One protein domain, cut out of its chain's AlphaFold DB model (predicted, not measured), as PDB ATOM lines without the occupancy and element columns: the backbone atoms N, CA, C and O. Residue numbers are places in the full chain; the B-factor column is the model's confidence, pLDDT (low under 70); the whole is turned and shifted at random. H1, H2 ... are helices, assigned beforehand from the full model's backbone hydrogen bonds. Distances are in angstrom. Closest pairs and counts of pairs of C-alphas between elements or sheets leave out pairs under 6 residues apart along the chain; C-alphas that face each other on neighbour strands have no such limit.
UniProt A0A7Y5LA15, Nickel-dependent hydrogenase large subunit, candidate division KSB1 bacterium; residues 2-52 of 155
ATOM      1  N   GLU A   2     231.168 217.435 367.080       85.69
ATOM      2  CA  GLU A   2     229.965 216.979 366.353       85.69
ATOM      3  C   GLU A   2     229.742 215.452 366.459       85.69
ATOM      4  O   GLU A   2     228.959 214.864 365.712       85.69
ATOM      5  N   SER A   3     230.430 214.764 367.375       85.69
ATOM      6  CA  SER A   3     230.396 213.300 367.470       85.69
ATOM      7  C   SER A   3     228.999 212.756 367.780       85.69
ATOM      8  O   SER A   3     228.560 211.800 367.146       85.69
ATOM      9  N   LEU A   4     228.264 213.370 368.713       87.44
ATOM     10  CA  LEU A   4     226.912 212.916 369.077       87.44
ATOM     11  C   LEU A   4     225.898 213.131 367.947       87.44
ATOM     12  O   LEU A   4     225.095 212.243 367.666       87.44
ATOM     13  N   SER A   5     225.968 214.273 367.255       87.88
ATOM     14  CA  SER A   5     225.113 214.554 366.096       87.88
ATOM     15  C   SER A   5     225.423 213.612 364.931       87.88
ATOM     16  O   SER A   5     224.497 213.078 364.321       87.88
ATOM     17  N   THR A   6     226.703 213.329 364.677       89.62
ATOM     18  CA  THR A   6     227.145 212.337 363.683       89.62
ATOM     19  C   THR A   6     226.598 210.942 363.991       89.62
ATOM     20  O   THR A   6     226.090 210.259 363.103       89.62
ATOM     21  N   LEU A   7     226.657 210.535 365.261       87.88
ATOM     22  CA  LEU A   7     226.139 209.251 365.736       87.88
ATOM     23  C   LEU A   7     224.608 209.228 365.880       87.88
ATOM     24  O   LEU A   7     224.042 208.158 366.093       87.88
ATOM     25  N   ARG A   8     223.938 210.379 365.732       91.25
ATOM     26  CA  ARG A   8     222.484 210.560 365.887       91.25
ATOM     27  C   ARG A   8     221.962 210.074 367.242       91.25
ATOM     28  O   ARG A   8     220.898 209.463 367.319       91.25
ATOM     29  N   VAL A   9     222.713 210.350 368.305       91.75
ATOM     30  CA  VAL A   9     222.359 210.008 369.692       91.75
ATOM     31  C   VAL A   9     222.351 211.256 370.569       91.75
ATOM     32  O   VAL A   9     223.045 212.230 370.269       91.75
ATOM     33  N   GLY A  10     221.571 211.243 371.649       92.06
ATOM     34  CA  GLY A  10     221.586 212.313 372.638       92.06
ATOM     35  C   GLY A  10     222.672 212.125 373.709       92.06
ATOM     36  O   GLY A  10     223.393 211.118 373.723       92.06
ATOM     37  N   PRO A  11     222.822 213.101 374.625       91.12
ATOM     38  CA  PRO A  11     223.811 213.062 375.705       91.12
ATOM     39  C   PRO A  11     223.686 211.848 376.634       91.12
ATOM     40  O   PRO A  11     224.672 211.426 377.230       91.12
ATOM     41  N   GLU A  12     222.499 211.255 376.745       93.00
ATOM     42  CA  GLU A  12     222.244 210.044 377.523       93.00
ATOM     43  C   GLU A  12     223.113 208.857 377.086       93.00
ATOM     44  O   GLU A  12     223.510 208.044 377.923       93.00
ATOM     45  N   ALA A  13     223.498 208.795 375.806       92.06
ATOM     46  CA  ALA A  13     224.370 207.748 375.283       92.06
ATOM     47  C   ALA A  13     225.792 207.788 375.879       92.06
ATOM     48  O   ALA A  13     226.518 206.791 375.810       92.06
ATOM     49  N   LEU A  14     226.194 208.906 376.497       93.06
ATOM     50  CA  LEU A  14     227.489 209.046 377.167       93.06
ATOM     51  C   LEU A  14     227.582 208.226 378.462       93.06
ATOM     52  O   LEU A  14     228.677 207.805 378.835       93.06
ATOM     53  N   TYR A  15     226.459 207.927 379.120       94.38
ATOM     54  CA  TYR A  15     226.423 207.096 380.329       94.38
ATOM     55  C   TYR A  15     226.457 205.601 379.982       94.38
ATOM     56  O   TYR A  15     225.597 204.818 380.377       94.38
ATOM     57  N   SER A  16     227.449 205.192 379.191       95.00
ATOM     58  CA  SER A  16     227.568 203.831 378.671       95.00
ATOM     59  C   SER A  16     229.029 203.403 378.486       95.00
ATOM     60  O   SER A  16     229.967 204.195 378.602       95.00
ATOM     61  N   VAL A  17     229.240 202.121 378.167       95.56
ATOM     62  CA  VAL A  17     230.551 201.593 377.733       95.56
ATOM     63  C   VAL A  17     231.078 202.363 376.520       95.56
ATOM     64  O   VAL A  17     232.246 202.749 376.493       95.56
ATOM     65  N   MET A  18     230.213 202.620 375.535       94.75
ATOM     66  CA  MET A  18     230.586 203.360 374.328       94.75
ATOM     67  C   MET A  18     230.874 204.825 374.628       94.75
ATOM     68  O   MET A  18     231.844 205.363 374.102       94.75
ATOM     69  N   GLY A  19     230.109 205.435 375.534       95.88
ATOM     70  CA  GLY A  19     230.373 206.779 376.029       95.88
ATOM     71  C   GLY A  19     231.775 206.909 376.619       95.88
ATOM     72  O   GLY A  19     232.524 207.792 376.216       95.88
ATOM     73  N   ARG A  20     232.204 205.959 377.461       96.62
ATOM     74  CA  ARG A  20     233.575 205.934 378.010       96.62
ATOM     75  C   ARG A  20     234.662 205.803 376.939       96.62
ATOM     76  O   ARG A  20     235.743 206.369 377.092       96.62
ATOM     77  N   HIS A  21     234.412 205.063 375.858       95.69
ATOM     78  CA  HIS A  21     235.345 205.003 374.729       95.69
ATOM     79  C   HIS A  21     235.390 206.317 373.948       95.69
ATOM     80  O   HIS A  21     236.485 206.803 373.660       95.69
ATOM     81  N   LEU A  22     234.228 206.906 373.663       94.62
ATOM     82  CA  LEU A  22     234.125 208.185 372.967       94.62
ATOM     83  C   LEU A  22     234.810 209.304 373.759       94.62
ATOM     84  O   LEU A  22     235.638 210.015 373.201       94.62
ATOM     85  N   SER A  23     234.551 209.414 375.065       94.62
ATOM     86  CA  SER A  23     235.186 210.418 375.926       94.62
ATOM     87  C   SER A  23     236.711 210.322 375.903       94.62
ATOM     88  O   SER A  23     237.375 211.346 375.787       94.62
ATOM     89  N   ARG A  24     237.276 209.107 375.926       96.31
ATOM     90  CA  ARG A  24     238.731 208.900 375.826       96.31
ATOM     91  C   ARG A  24     239.292 209.343 374.472       96.31
ATOM     92  O   ARG A  24     240.374 209.921 374.414       96.31
ATOM     93  N   ALA A  25     238.575 209.072 373.381       94.94
ATOM     94  CA  ALA A  25     238.984 209.516 372.050       94.94
ATOM     95  C   ALA A  25     238.947 211.050 371.932       94.94
ATOM     96  O   ALA A  25     239.876 211.647 371.392       94.94
ATOM     97  N   LEU A  26     237.908 211.682 372.487       94.25
ATOM     98  CA  LEU A  26     237.772 213.137 372.517       94.25
ATOM     99  C   LEU A  26     238.854 213.798 373.378       94.25
ATOM    100  O   LEU A  26     239.462 214.761 372.927       94.25
ATOM    101  N   GLU A  27     239.141 213.264 374.568       95.06
ATOM    102  CA  GLU A  27     240.241 213.738 375.420       95.06
ATOM    103  C   GLU A  27     241.580 213.671 374.677       95.06
ATOM    104  O   GLU A  27     242.302 214.662 374.619       95.06
ATOM    105  N   CYS A  28     241.875 212.537 374.034       95.69
ATOM    106  CA  CYS A  28     243.088 212.366 373.237       95.69
ATOM    107  C   CYS A  28     243.199 213.421 372.128       95.69
ATOM    108  O   CYS A  28     244.248 214.045 371.979       95.69
ATOM    109  N   LYS A  29     242.108 213.664 371.389       95.19
ATOM    110  CA  LYS A  29     242.071 214.691 370.342       95.19
ATOM    111  C   LYS A  29     242.328 216.086 370.914       95.19
ATOM    112  O   LYS A  29     243.153 216.807 370.371       95.19
ATOM    113  N   LEU A  30     241.647 216.456 371.999       94.56
ATOM    114  CA  LEU A  30     241.799 217.774 372.619       94.56
ATOM    115  C   LEU A  30     243.235 218.014 373.093       94.56
ATOM    116  O   LEU A  30     243.785 219.084 372.854       94.56
ATOM    117  N   VAL A  31     243.854 217.011 373.721       94.88
ATOM    118  CA  VAL A  31     245.263 217.088 374.120       94.88
ATOM    119  C   VAL A  31     246.156 217.215 372.890       94.88
ATOM    120  O   VAL A  31     247.014 218.089 372.863       94.88
ATOM    121  N   ALA A  32     245.950 216.386 371.863       95.44
ATOM    122  CA  ALA A  32     246.757 216.412 370.645       95.44
ATOM    123  C   ALA A  32     246.687 217.760 369.909       95.44
ATOM    124  O   ALA A  32     247.722 218.255 369.468       95.44
ATOM    125  N   ASP A  33     245.499 218.362 369.822       95.06
ATOM    126  CA  ASP A  33     245.305 219.683 369.217       95.06
ATOM    127  C   ASP A  33     246.048 220.775 370.011       95.06
ATOM    128  O   ASP A  33     246.653 221.675 369.427       95.06
ATOM    129  N   GLU A  34     246.057 220.678 371.344       95.81
ATOM    130  CA  GLU A  34     246.698 221.667 372.217       95.81
ATOM    131  C   GLU A  34     248.226 221.504 372.304       95.81
ATOM    132  O   GLU A  34     248.933 222.474 372.582       95.81
ATOM    133  N   LEU A  35     248.776 220.320 372.006       96.06
ATOM    134  CA  LEU A  35     250.228 220.084 372.035       96.06
ATOM    135  C   LEU A  35     250.998 221.069 371.148       96.06
ATOM    136  O   LEU A  35     252.070 221.531 371.540       96.06
ATOM    137  N   SER A  36     250.459 221.424 369.978       93.94
ATOM    138  CA  SER A  36     251.081 222.426 369.107       93.94
ATOM    139  C   SER A  36     251.171 223.792 369.790       93.94
ATOM    140  O   SER A  36     252.230 224.414 369.767       93.94
ATOM    141  N   ASN A  37     250.103 224.228 370.461       95.94
ATOM    142  CA  ASN A  37     250.085 225.493 371.197       95.94
ATOM    143  C   ASN A  37     251.050 225.468 372.388       95.94
ATOM    144  O   ASN A  37     251.746 226.455 372.633       95.94
ATOM    145  N   MET A  38     251.123 224.348 373.111       95.19
ATOM    146  CA  MET A  38     252.036 224.178 374.246       95.19
ATOM    147  C   MET A  38     253.501 224.252 373.817       95.19
ATOM    148  O   MET A  38     254.293 224.935 374.463       95.19
ATOM    149  N   ILE A  39     253.866 223.598 372.708       94.69
ATOM    150  CA  ILE A  39     255.238 223.620 372.179       94.69
ATOM    151  C   ILE A  39     255.653 225.047 371.806       94.69
ATOM    152  O   ILE A  39     256.767 225.458 372.119       94.69
ATOM    153  N   MET A  40     254.753 225.827 371.203       95.75
ATOM    154  CA  MET A  40     255.039 227.214 370.815       95.75
ATOM    155  C   MET A  40     255.233 228.164 372.007       95.75
ATOM    156  O   MET A  40     255.782 229.249 371.833       95.75
ATOM    157  N   GLN A  41     254.803 227.775 373.211       94.31
ATOM    158  CA  GLN A  41     254.983 228.556 374.440       94.31
ATOM    159  C   GLN A  41     256.291 228.233 375.177       94.31
ATOM    160  O   GLN A  41     256.639 228.932 376.130       94.31
ATOM    161  N   VAL A  42     257.022 227.191 374.766       93.00
ATOM    162  CA  VAL A  42     258.280 226.806 375.413       93.00
ATOM    163  C   VAL A  42     259.351 227.854 375.124       93.00
ATOM    164  O   VAL A  42     259.720 228.098 373.977       93.00
ATOM    165  N   LYS A  43     259.897 228.448 376.185       93.19
ATOM    166  CA  LYS A  43     261.025 229.377 376.105       93.19
ATOM    167  C   LYS A  43     262.312 228.629 376.421       93.19
ATOM    168  O   LYS A  43     262.461 228.091 377.514       93.19
ATOM    169  N   LEU A  44     263.227 228.581 375.456       91.56
ATOM    170  CA  LEU A  44     264.452 227.779 375.560       91.56
ATOM    171  C   LEU A  44     265.514 228.405 376.475       91.56
ATOM    172  O   LEU A  44     266.338 227.680 377.023       91.56
ATOM    173  N   ASP A  45     265.463 229.724 376.669       93.38
ATOM    174  CA  ASP A  45     266.485 230.486 377.398       93.38
ATOM    175  C   ASP A  45     266.082 230.829 378.847       93.38
ATOM    176  O   ASP A  45     266.769 231.597 379.521       93.38
ATOM    177  N   GLU A  46     264.966 230.286 379.348       90.19
ATOM    178  CA  GLU A  46     264.514 230.503 380.730       90.19
ATOM    179  C   GLU A  46     264.949 229.363 381.678       90.19
ATOM    180  O   GLU A  46     265.097 228.212 381.257       90.19
ATOM    181  N   PRO A  47     265.145 229.641 382.984       89.75
ATOM    182  CA  PRO A  47     265.473 228.607 383.961       89.75
ATOM    183  C   PRO A  47     264.376 227.537 384.077       89.75
ATOM    184  O   PRO A  47     263.212 227.844 384.321       89.75
ATOM    185  N   VAL A  48     264.760 226.260 383.992       90.88
ATOM    186  CA  VAL A  48     263.839 225.106 384.109       90.88
ATOM    187  C   VAL A  48     263.706 224.559 385.536       90.88
ATOM    188  O   VAL A  48     262.929 223.641 385.788       90.88
ATOM    189  N   CYS A  49     264.492 225.083 386.477       90.75
ATOM    190  CA  CYS A  49     264.547 224.602 387.852       90.75
ATOM    191  C   CYS A  49     264.662 225.776 388.822       90.75
ATOM    192  O   CYS A  49     265.563 226.605 388.705       90.75
ATOM    193  N   ASN A  50     263.773 225.797 389.813       90.19
ATOM    194  CA  ASN A  50     263.853 226.716 390.935       90.19
ATOM    195  C   ASN A  50     264.522 226.010 392.116       90.19
ATOM    196  O   ASN A  50     264.054 224.961 392.578       90.19
ATOM    197  N   ALA A  51     265.610 226.597 392.617       91.81
ATOM    198  CA  ALA A  51     266.238 226.134 393.845       91.81
ATOM    199  C   ALA A  51     265.242 226.245 395.007       91.81
ATOM    200  O   ALA A  51     264.560 227.257 395.167       91.81
ATOM    201  N   HIS A  52     265.164 225.200 395.822       90.31
ATOM    202  CA  HIS A  52     264.321 225.163 397.007       90.31
ATOM    203  C   HIS A  52     265.037 224.398 398.119       90.31
ATOM    204  O   HIS A  52     265.792 223.461 397.857       90.31
TER     205      HIS A  52
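Overview. This is residues 2 to 52 of the 155 residues of the protein "Nickel-dependent hydrogenase large subunit" of candidate division KSB1 bacterium (UniProt A0A7Y5LA15). One long helix, H3, makes the length of the model, with the short helices H1 and H2 as a small, loose head at one end and residues 41 to 52 as a free tail at the other. The printed part has 51 residues, with three named helices in the order H1, H2, H3, no named strand, and class all helix. It is extended, with a radius of gyration of the C-alphas of 18.2 A, a rod spanning 51 by 24 by 12 A.

Along the chain. H3, residues 17 to 40, runs 36.1 A from C-alpha 17 at (230.551, 201.593, 377.733) to C-alpha 40 at (255.039, 227.214, 370.815), with a kink of 26 degrees near residue 34. H2 is residues 11 to 14 and H1 residues 3 to 7.

Arrangement. H3, with residues 19 to 23 alone, touches H2 only at the corner; their closest C-alphas, Ala 13 and Gly 19, are 6.1 A apart. H1 and H2 are close but not clearly touching, closest at the C-alphas of Leu 4 and Pro 11, 7.3 A. H1 and H3 are only just apart, at 8.4 A between closest C-alphas. The O i to N i+4 pair of H1 is within hydrogen-bond range, as are 18 of 20 in H3; H2 is too short for one.

Size, cuts and confidence. The C-alphas farthest apart, Arg 8 and Ala 51, are 54.2 A apart. The printed part has no cut, both links are tight, and no printed residue is under pLDDT 70.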